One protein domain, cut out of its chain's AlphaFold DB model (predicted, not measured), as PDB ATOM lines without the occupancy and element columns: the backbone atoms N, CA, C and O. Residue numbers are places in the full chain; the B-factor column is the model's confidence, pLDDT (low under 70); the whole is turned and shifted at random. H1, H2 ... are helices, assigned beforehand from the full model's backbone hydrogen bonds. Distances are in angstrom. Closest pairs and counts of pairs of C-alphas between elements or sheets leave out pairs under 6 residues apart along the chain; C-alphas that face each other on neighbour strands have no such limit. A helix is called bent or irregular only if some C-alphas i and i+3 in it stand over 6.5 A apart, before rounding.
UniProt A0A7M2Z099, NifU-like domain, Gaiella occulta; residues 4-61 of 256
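AT A GLANCE: This is residues 4 to 61 of the 256 residues of the protein "NifU-like domain" of Gaiella occulta (UniProt A0A7M2Z099). The long helix H2 makes most of the length of this model, with H1 set at its beginning as the other arm of an open V and the short H3 folded back across its far part. The V meets at the tight link of residues 21 and 22, and residues 4 to 13 of H1 stick out with nothing packed on them, while H2 and H3 make the better-packed end. You have 58 printed residues with three named helices, H1, H2 and H3 in that order along the chain, and no named strand; the class is all helix. The whole is loose, with a radius of gyration of the C-alphas of 14.3 A, and elongated, with spans of 41 by 25 by 19 A.

IN THESE COORDINATES: Begin with the longest helix, H2, residues 23 to 44. Find C-alpha 23 at (17.510, -45.654, 14.630); from there the helix runs 30.7 A to C-alpha 44 at (19.089, -20.876, -3.400), with y rising and z falling on the way. Stop near residue 38, where H2 has a kink of 36 degrees. H2 is irregular, but only just: C-alphas 35 and 38 are 6.9 A apart, against about 5 A in a regular helix, and its line is a rough one. Now go back to the first printed residue, Asp 4, with its C-alpha at (33.571, -36.580, -3.987); there H1, residues 4 to 20, begins, and it covers 24.6 A from first to last C-alpha. Last, look at H3, residues 51 to 59, a helix of 9 residues that ends with C-alpha 59 at (26.909, -22.250, 11.803).

HOW THE PARTS SIT: Start again from H2 and look first at its residues 36 to 43, the part of it that touches H3. There you will find 13 pairs of C-alphas within 8 A, the closest being those of Gly 39 and Ala 53, 4.3 A apart. H2 and H3 run opposite ways at a steep tilt of 61 degrees, and their centres are 13.2 A apart. Turn to residues 25 and 26 of H2, the part of it that touches H1; H1 touches H2 with residues 17 and 18 alone. H1 and H2 only just touch, with 3 pairs of C-alphas within 8 A, and they touch only at the corner by their link. The closest C-alphas of the two are those of Leu 17 and Ala 25, 7.2 A apart. H1 and H2 run opposite ways at a steep tilt of 38 degrees, with 16.7 A from centre to centre. H1 and H3 are apart. Along the backbone, every O i to N i+4 pair is within hydrogen-bond range in H1 and H3, and in H2 16 of 18 are.

THE WHOLE: For the greatest distance, look to the C-alphas of Glu 20 and Glu 49, the two farthest apart in the domain at 41.4 A. The first and last printed C-alphas, those of Asp 4 and Asp 61, are 21.5 A apart. Residues 4 to 13, which belong to H1, stand free; the body without them has 48 residues and spans 41 by 18 by 14 A. The printed part has no cut from residue 4 to residue 61. The link from H1 to H2, 2 residues, is tight; the link from H2 to H3, 6 residues, is short, and no link is long. In the B-factor column you will find a mean pLDDT of 89.8 for the printed part, with means of 94 in H1, 93 in H2 and 83 in H3; residue 61 is the one printed residue under 70.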
ATOM      1  N   ASP A   4      34.125 -35.346  -3.419       91.88
ATOM      2  CA  ASP A   4      33.571 -36.580  -3.987       91.88
ATOM      3  C   ASP A   4      33.899 -37.802  -3.110       91.88
ATOM      4  O   ASP A   4      33.052 -38.671  -2.899       91.88
ATOM      5  N   CYS A   5      35.106 -37.844  -2.538       93.69
ATOM      6  CA  CYS A   5      35.527 -38.868  -1.587       93.69
ATOM      7  C   CYS A   5      34.705 -38.810  -0.290       93.69
ATOM      8  O   CYS A   5      34.255 -39.845   0.197       93.69
ATOM      9  N   ALA A   6      34.442 -37.604   0.227       92.19
ATOM     10  CA  ALA A   6      33.619 -37.411   1.420       92.19
ATOM     11  C   ALA A   6      32.172 -37.892   1.217       92.19
ATOM     12  O   ALA A   6      31.602 -38.519   2.108       92.19
ATOM     13  N   ILE A   7      31.588 -37.621   0.043       93.31
ATOM     14  CA  ILE A   7      30.238 -38.076  -0.317       93.31
ATOM     15  C   ILE A   7      30.184 -39.604  -0.398       93.31
ATOM     16  O   ILE A   7      29.317 -40.215   0.219       93.31
ATOM     17  N   ALA A   8      31.142 -40.233  -1.083       93.31
ATOM     18  CA  ALA A   8      31.178 -41.690  -1.203       93.31
ATOM     19  C   ALA A   8      31.347 -42.395   0.160       93.31
ATOM     20  O   ALA A   8      30.753 -43.451   0.406       93.31
ATOM     21  N   GLU A   9      32.151 -41.818   1.057       95.81
ATOM     22  CA  GLU A   9      32.317 -42.332   2.418       95.81
ATOM     23  C   GLU A   9      31.036 -42.164   3.246       95.81
ATOM     24  O   GLU A   9      30.621 -43.105   3.929       95.81
ATOM     25  N   LEU A  10      30.366 -41.011   3.141       93.25
ATOM     26  CA  LEU A  10      29.087 -40.762   3.801       93.25
ATOM     27  C   LEU A  10      28.011 -41.756   3.347       93.25
ATOM     28  O   LEU A  10      27.348 -42.343   4.200       93.25
ATOM     29  N   ASP A  11      27.875 -41.995   2.041       94.00
ATOM     30  CA  ASP A  11      26.915 -42.960   1.491       94.00
ATOM     31  C   ASP A  11      27.162 -44.365   2.058       94.00
ATOM     32  O   ASP A  11      26.246 -45.018   2.562       94.00
ATOM     33  N   THR A  12      28.428 -44.797   2.080       95.94
ATOM     34  CA  THR A  12      28.824 -46.100   2.636       95.94
ATOM     35  C   THR A  12      28.455 -46.226   4.122       95.94
ATOM     36  O   THR A  12      28.014 -47.287   4.584       95.94
ATOM     37  N   LEU A  13      28.644 -45.150   4.894       94.94
ATOM     38  CA  LEU A  13      28.289 -45.104   6.313       94.94
ATOM     39  C   LEU A  13      26.773 -45.158   6.517       94.94
ATOM     40  O   LEU A  13      26.312 -45.923   7.361       94.94
ATOM     41  N   VAL A  14      25.998 -44.402   5.739       92.50
ATOM     42  CA  VAL A  14      24.531 -44.406   5.819       92.50
ATOM     43  C   VAL A  14      23.974 -45.789   5.484       92.50
ATOM     44  O   VAL A  14      23.213 -46.331   6.284       92.50
ATOM     45  N   GLU A  15      24.418 -46.421   4.392       93.44
ATOM     46  CA  GLU A  15      23.998 -47.786   4.028       93.44
ATOM     47  C   GLU A  15      24.304 -48.800   5.142       93.44
ATOM     48  O   GLU A  15      23.520 -49.708   5.438       93.44
ATOM     49  N   THR A  16      25.461 -48.643   5.790       94.75
ATOM     50  CA  THR A  16      25.868 -49.486   6.917       94.75
ATOM     51  C   THR A  16      24.944 -49.304   8.118       94.75
ATOM     52  O   THR A  16      24.476 -50.299   8.675       94.75
ATOM     53  N   LEU A  17      24.639 -48.056   8.481       93.75
ATOM     54  CA  LEU A  17      23.745 -47.722   9.591       93.75
ATOM     55  C   LEU A  17      22.315 -48.222   9.348       93.75
ATOM     56  O   LEU A  17      21.689 -48.758  10.264       93.75
ATOM     57  N   GLU A  18      21.811 -48.106   8.118       90.88
ATOM     58  CA  GLU A  18      20.499 -48.628   7.727       90.88
ATOM     59  C   GLU A  18      20.434 -50.152   7.849       90.88
ATOM     60  O   GLU A  18      19.498 -50.693   8.441       90.88
ATOM     61  N   ARG A  19      21.453 -50.855   7.340       93.75
ATOM     62  CA  ARG A  19      21.551 -52.318   7.436       93.75
ATOM     63  C   ARG A  19      21.611 -52.796   8.887       93.75
ATOM     64  O   ARG A  19      21.125 -53.884   9.193       93.75
ATOM     65  N   GLU A  20      22.242 -52.021   9.762       94.38
ATOM     66  CA  GLU A  20      22.393 -52.332  11.186       94.38
ATOM     67  C   GLU A  20      21.186 -51.895  12.027       94.38
ATOM     68  O   GLU A  20      21.035 -52.359  13.159       94.38
ATOM     69  N   GLY A  21      20.287 -51.085  11.459       91.94
ATOM     70  CA  GLY A  21      19.070 -50.621  12.118       91.94
ATOM     71  C   GLY A  21      19.332 -49.616  13.240       91.94
ATOM     72  O   GLY A  21      18.605 -49.611  14.233       91.94
ATOM     73  N   ASP A  22      20.369 -48.778  13.120       91.44
ATOM     74  CA  ASP A  22      20.679 -47.762  14.133       91.44
ATOM     75  C   ASP A  22      19.730 -46.554  14.021       91.44
ATOM     76  O   ASP A  22      20.027 -45.522  13.412       91.44
ATOM     77  N   GLU A  23      18.555 -46.683  14.640       92.25
ATOM     78  CA  GLU A  23      17.510 -45.654  14.630       92.25
ATOM     79  C   GLU A  23      17.976 -44.307  15.206       92.25
ATOM     80  O   GLU A  23      17.448 -43.262  14.824       92.25
ATOM     81  N   ARG A  24      18.964 -44.290  16.114       93.12
ATOM     82  CA  ARG A  24      19.450 -43.041  16.721       93.12
ATOM     83  C   ARG A  24      20.299 -42.249  15.741       93.12
ATOM     84  O   ARG A  24      20.130 -41.033  15.650       93.12
ATOM     85  N   ALA A  25      21.187 -42.928  15.019       90.25
ATOM     86  CA  ALA A  25      22.008 -42.295  13.994       90.25
ATOM     87  C   ALA A  25      21.136 -41.746  12.853       90.25
ATOM     88  O   ALA A  25      21.298 -40.598  12.443       90.25
ATOM     89  N   LEU A  26      20.138 -42.517  12.412       90.75
ATOM     90  CA  LEU A  26      19.192 -42.078  11.384       90.75
ATOM     91  C   LEU A  26      18.342 -40.884  11.846       90.75
ATOM     92  O   LEU A  26      18.152 -39.933  11.090       90.75
ATOM     93  N   HIS A  27      17.880 -40.882  13.101       93.00
ATOM     94  CA  HIS A  27      17.154 -39.742  13.666       93.00
ATOM     95  C   HIS A  27      18.029 -38.479  13.728       93.00
ATOM     96  O   HIS A  27      17.553 -37.385  13.430       93.00
ATOM     97  N   LEU A  28      19.312 -38.605  14.085       93.44
ATOM     98  CA  LEU A  28      20.248 -37.478  14.068       93.44
ATOM     99  C   LEU A  28      20.357 -36.863  12.664       93.44
ATOM    100  O   LEU A  28      20.259 -35.645  12.533       93.44
ATOM    101  N   LEU A  29      20.501 -37.691  11.624       91.12
ATOM    102  CA  LEU A  29      20.562 -37.223  10.233       91.12
ATOM    103  C   LEU A  29      19.280 -36.487   9.820       91.12
ATOM    104  O   LEU A  29      19.350 -35.440   9.177       91.12
ATOM    105  N   GLN A  30      18.112 -36.976  10.246       92.75
ATOM    106  CA  GLN A  30      16.831 -36.303  10.005       92.75
ATOM    107  C   GLN A  30      16.747 -34.934  10.689       92.75
ATOM    108  O   GLN A  30      16.241 -33.982  10.097       92.75
ATOM    109  N   LEU A  31      17.245 -34.811  11.924       93.88
ATOM    110  CA  LEU A  31      17.281 -33.528  12.630       93.88
ATOM    111  C   LEU A  31      18.234 -32.539  11.958       93.88
ATOM    112  O   LEU A  31      17.906 -31.357  11.861       93.88
ATOM    113  N   ILE A  32      19.383 -33.013  11.471       93.38
ATOM    114  CA  ILE A  32      20.298 -32.192  10.677       93.38
ATOM    115  C   ILE A  32      19.557 -31.688   9.433       93.38
ATOM    116  O   ILE A  32      19.461 -30.478   9.253       93.38
ATOM    117  N   ASP A  33      18.939 -32.562   8.635       93.75
ATOM    118  CA  ASP A  33      18.197 -32.139   7.436       93.75
ATOM    119  C   ASP A  33      17.109 -31.100   7.754       93.75
ATOM    120  O   ASP A  33      17.031 -30.061   7.099       93.75
ATOM    121  N   ALA A  34      16.333 -31.318   8.821       92.19
ATOM    122  CA  ALA A  34      15.271 -30.409   9.248       92.19
ATOM    123  C   ALA A  34      15.777 -29.009   9.648       92.19
ATOM    124  O   ALA A  34      15.055 -28.026   9.472       92.19
ATOM    125  N   ILE A  35      17.002 -28.904  10.176       87.31
ATOM    126  CA  ILE A  35      17.637 -27.621  10.520       87.31
ATOM    127  C   ILE A  35      18.183 -26.925   9.264       87.31
ATOM    128  O   ILE A  35      18.086 -25.705   9.142       87.31
ATOM    129  N   HIS A  36      18.752 -27.686   8.328       94.19
ATOM    130  CA  HIS A  36      19.558 -27.137   7.234       94.19
ATOM    131  C   HIS A  36      18.735 -26.836   5.979       94.19
ATOM    132  O   HIS A  36      18.927 -25.795   5.349       94.19
ATOM    133  N   ARG A  37      17.781 -27.706   5.626       95.12
ATOM    134  CA  ARG A  37      16.987 -27.605   4.393       95.12
ATOM    135  C   ARG A  37      16.270 -26.256   4.225       95.12
ATOM    136  O   ARG A  37      16.407 -25.681   3.147       95.12
ATOM    137  N   PRO A  38      15.596 -25.684   5.244       93.94
ATOM    138  CA  PRO A  38      14.928 -24.389   5.088       93.94
ATOM    139  C   PRO A  38      15.900 -23.238   4.796       93.94
ATOM    140  O   PRO A  38      15.595 -22.352   4.002       93.94
ATOM    141  N   GLY A  39      17.083 -23.247   5.420       92.31
ATOM    142  CA  GLY A  39      18.111 -22.240   5.153       92.31
ATOM    143  C   GLY A  39      18.688 -22.374   3.745       92.31
ATOM    144  O   GLY A  39      18.842 -21.370   3.058       92.31
ATOM    145  N   LEU A  40      18.932 -23.605   3.282       95.44
ATOM    146  CA  LEU A  40      19.407 -23.868   1.919       95.44
ATOM    147  C   LEU A  40      18.398 -23.416   0.854       95.44
ATOM    148  O   LEU A  40      18.801 -22.820  -0.140       95.44
ATOM    149  N   GLU A  41      17.100 -23.650   1.061       95.75
ATOM    150  CA  GLU A  41      16.046 -23.192   0.144       95.75
ATOM    151  C   GLU A  41      16.036 -21.662  -0.007       95.75
ATOM    152  O   GLU A  41      15.928 -21.153  -1.123       95.75
ATOM    153  N   LEU A  42      16.219 -20.929   1.097       91.25
ATOM    154  CA  LEU A  42      16.320 -19.465   1.095       91.25
ATOM    155  C   LEU A  42      17.591 -18.972   0.395       91.25
ATOM    156  O   LEU A  42      17.524 -18.047  -0.414       91.25
ATOM    157  N   ILE A  43      18.735 -19.615   0.651       88.69
ATOM    158  CA  ILE A  43      20.012 -19.288  -0.001       88.69
ATOM    159  C   ILE A  43      19.908 -19.491  -1.517       88.69
ATOM    160  O   ILE A  43      20.309 -18.616  -2.281       88.69
ATOM    161  N   VAL A  44      19.319 -20.605  -1.969       92.50
ATOM    162  CA  VAL A  44      19.089 -20.876  -3.400       92.50
ATOM    163  C   VAL A  44      18.126 -19.858  -4.018       92.50
ATOM    164  O   VAL A  44      18.288 -19.493  -5.183       92.50
ATOM    165  N   ALA A  45      17.151 -19.367  -3.250       91.44
ATOM    166  CA  ALA A  45      16.255 -18.293  -3.671       91.44
ATOM    167  C   ALA A  45      16.908 -16.892  -3.656       91.44
ATOM    168  O   ALA A  45      16.297 -15.941  -4.142       91.44
ATOM    169  N   GLY A  46      18.133 -16.762  -3.131       83.12
ATOM    170  CA  GLY A  46      18.875 -15.504  -3.027       83.12
ATOM    171  C   GLY A  46      18.514 -14.637  -1.815       83.12
ATOM    172  O   GLY A  46      18.964 -13.497  -1.735       83.12
ATOM    173  N   ASP A  47      17.723 -15.143  -0.866       86.19
ATOM    174  CA  ASP A  47      17.303 -14.405   0.333       86.19
ATOM    175  C   ASP A  47      18.294 -14.617   1.492       86.19
ATOM    176  O   ASP A  47      18.034 -15.343   2.455       86.19
ATOM    177  N   LEU A  48      19.479 -14.011   1.366       82.31
ATOM    178  CA  LEU A  48      20.572 -14.146   2.340       82.31
ATOM    179  C   LEU A  48      20.330 -13.366   3.643       82.31
ATOM    180  O   LEU A  48      20.927 -13.691   4.668       82.31
ATOM    181  N   GLU A  49      19.443 -12.370   3.624       80.00
ATOM    182  CA  GLU A  49      19.117 -11.539   4.791       80.00
ATOM    183  C   GLU A  49      18.142 -12.228   5.754       80.00
ATOM    184  O   GLU A  49      18.040 -11.852   6.928       80.00
ATOM    185  N   HIS A  50      17.436 -13.265   5.291       85.25
ATOM    186  CA  HIS A  50      16.499 -14.000   6.124       85.25
ATOM    187  C   HIS A  50      17.208 -14.622   7.349       85.25
ATOM    188  O   HIS A  50      18.225 -15.307   7.194       85.25
ATOM    189  N   PRO A  51      16.663 -14.493   8.579       81.19
ATOM    190  CA  PRO A  51      17.331 -14.950   9.804       81.19
ATOM    191  C   PRO A  51      17.771 -16.420   9.794       81.19
ATOM    192  O   PRO A  51      18.802 -16.761  10.364       81.19
ATOM    193  N   VAL A  52      17.002 -17.293   9.133       87.19
ATOM    194  CA  VAL A  52      17.324 -18.726   8.997       87.19
ATOM    195  C   VAL A  52      18.503 -18.962   8.048       87.19
ATOM    196  O   VAL A  52      19.372 -19.769   8.366       87.19
ATOM    197  N   ALA A  53      18.571 -18.240   6.924       86.12
ATOM    198  CA  ALA A  53      19.709 -18.311   6.008       86.12
ATOM    199  C   ALA A  53      20.978 -17.792   6.698       86.12
ATOM    200  O   ALA A  53      22.005 -18.465   6.691       86.12
ATOM    201  N   ARG A  54      20.875 -16.660   7.409       80.12
ATOM    202  CA  ARG A  54      21.976 -16.097   8.203       80.12
ATOM    203  C   ARG A  54      22.476 -17.040   9.291       80.12
ATOM    204  O   ARG A  54      23.681 -17.215   9.431       80.12
ATOM    205  N   ALA A  55      21.567 -17.638  10.061       79.56
ATOM    206  CA  ALA A  55      21.931 -18.582  11.112       79.56
ATOM    207  C   ALA A  55      22.624 -19.823  10.536       79.56
ATOM    208  O   ALA A  55      23.632 -20.260  11.082       79.56
ATOM    209  N   LEU A  56      22.119 -20.358   9.418       87.31
ATOM    210  CA  LEU A  56      22.738 -21.483   8.725       87.31
ATOM    211  C   LEU A  56      24.152 -21.144   8.257       87.31
ATOM    212  O   LEU A  56      25.085 -21.864   8.584       87.31
ATOM    213  N   LEU A  57      24.319 -20.030   7.550       83.19
ATOM    214  CA  LEU A  57      25.626 -19.585   7.084       83.19
ATOM    215  C   LEU A  57      26.595 -19.367   8.259       83.19
ATOM    216  O   LEU A  57      27.733 -19.819   8.200       83.19
ATOM    217  N   ALA A  58      26.136 -18.773   9.362       78.31
ATOM    218  CA  ALA A  58      26.952 -18.576  10.559       78.31
ATOM    219  C   ALA A  58      27.380 -19.892  11.232       78.31
ATOM    220  O   ALA A  58      28.500 -19.975  11.716       78.31
ATOM    221  N   MET A  59      26.538 -20.936  11.243       80.38
ATOM    222  CA  MET A  59      26.909 -22.250  11.803       80.38
ATOM    223  C   MET A  59      28.086 -22.914  11.076       80.38
ATOM    224  O   MET A  59      28.742 -23.777  11.655       80.38
ATOM    225  N   TYR A  60      28.330 -22.530   9.823       81.50
ATOM    226  CA  TYR A  60      29.412 -23.053   8.990       81.50
ATOM    227  C   TYR A  60      30.541 -22.046   8.762       81.50
ATOM    228  O   TYR A  60      31.393 -22.296   7.914       81.50
ATOM    229  N   ASP A  61      30.525 -20.902   9.456       65.50
ATOM    230  CA  ASP A  61      31.441 -19.781   9.206       65.50
ATOM    231  C   ASP A  61      31.414 -19.294   7.738       65.50
ATOM    232  O   ASP A  61      32.383 -18.756   7.210       65.50
TER     233      ASP A  61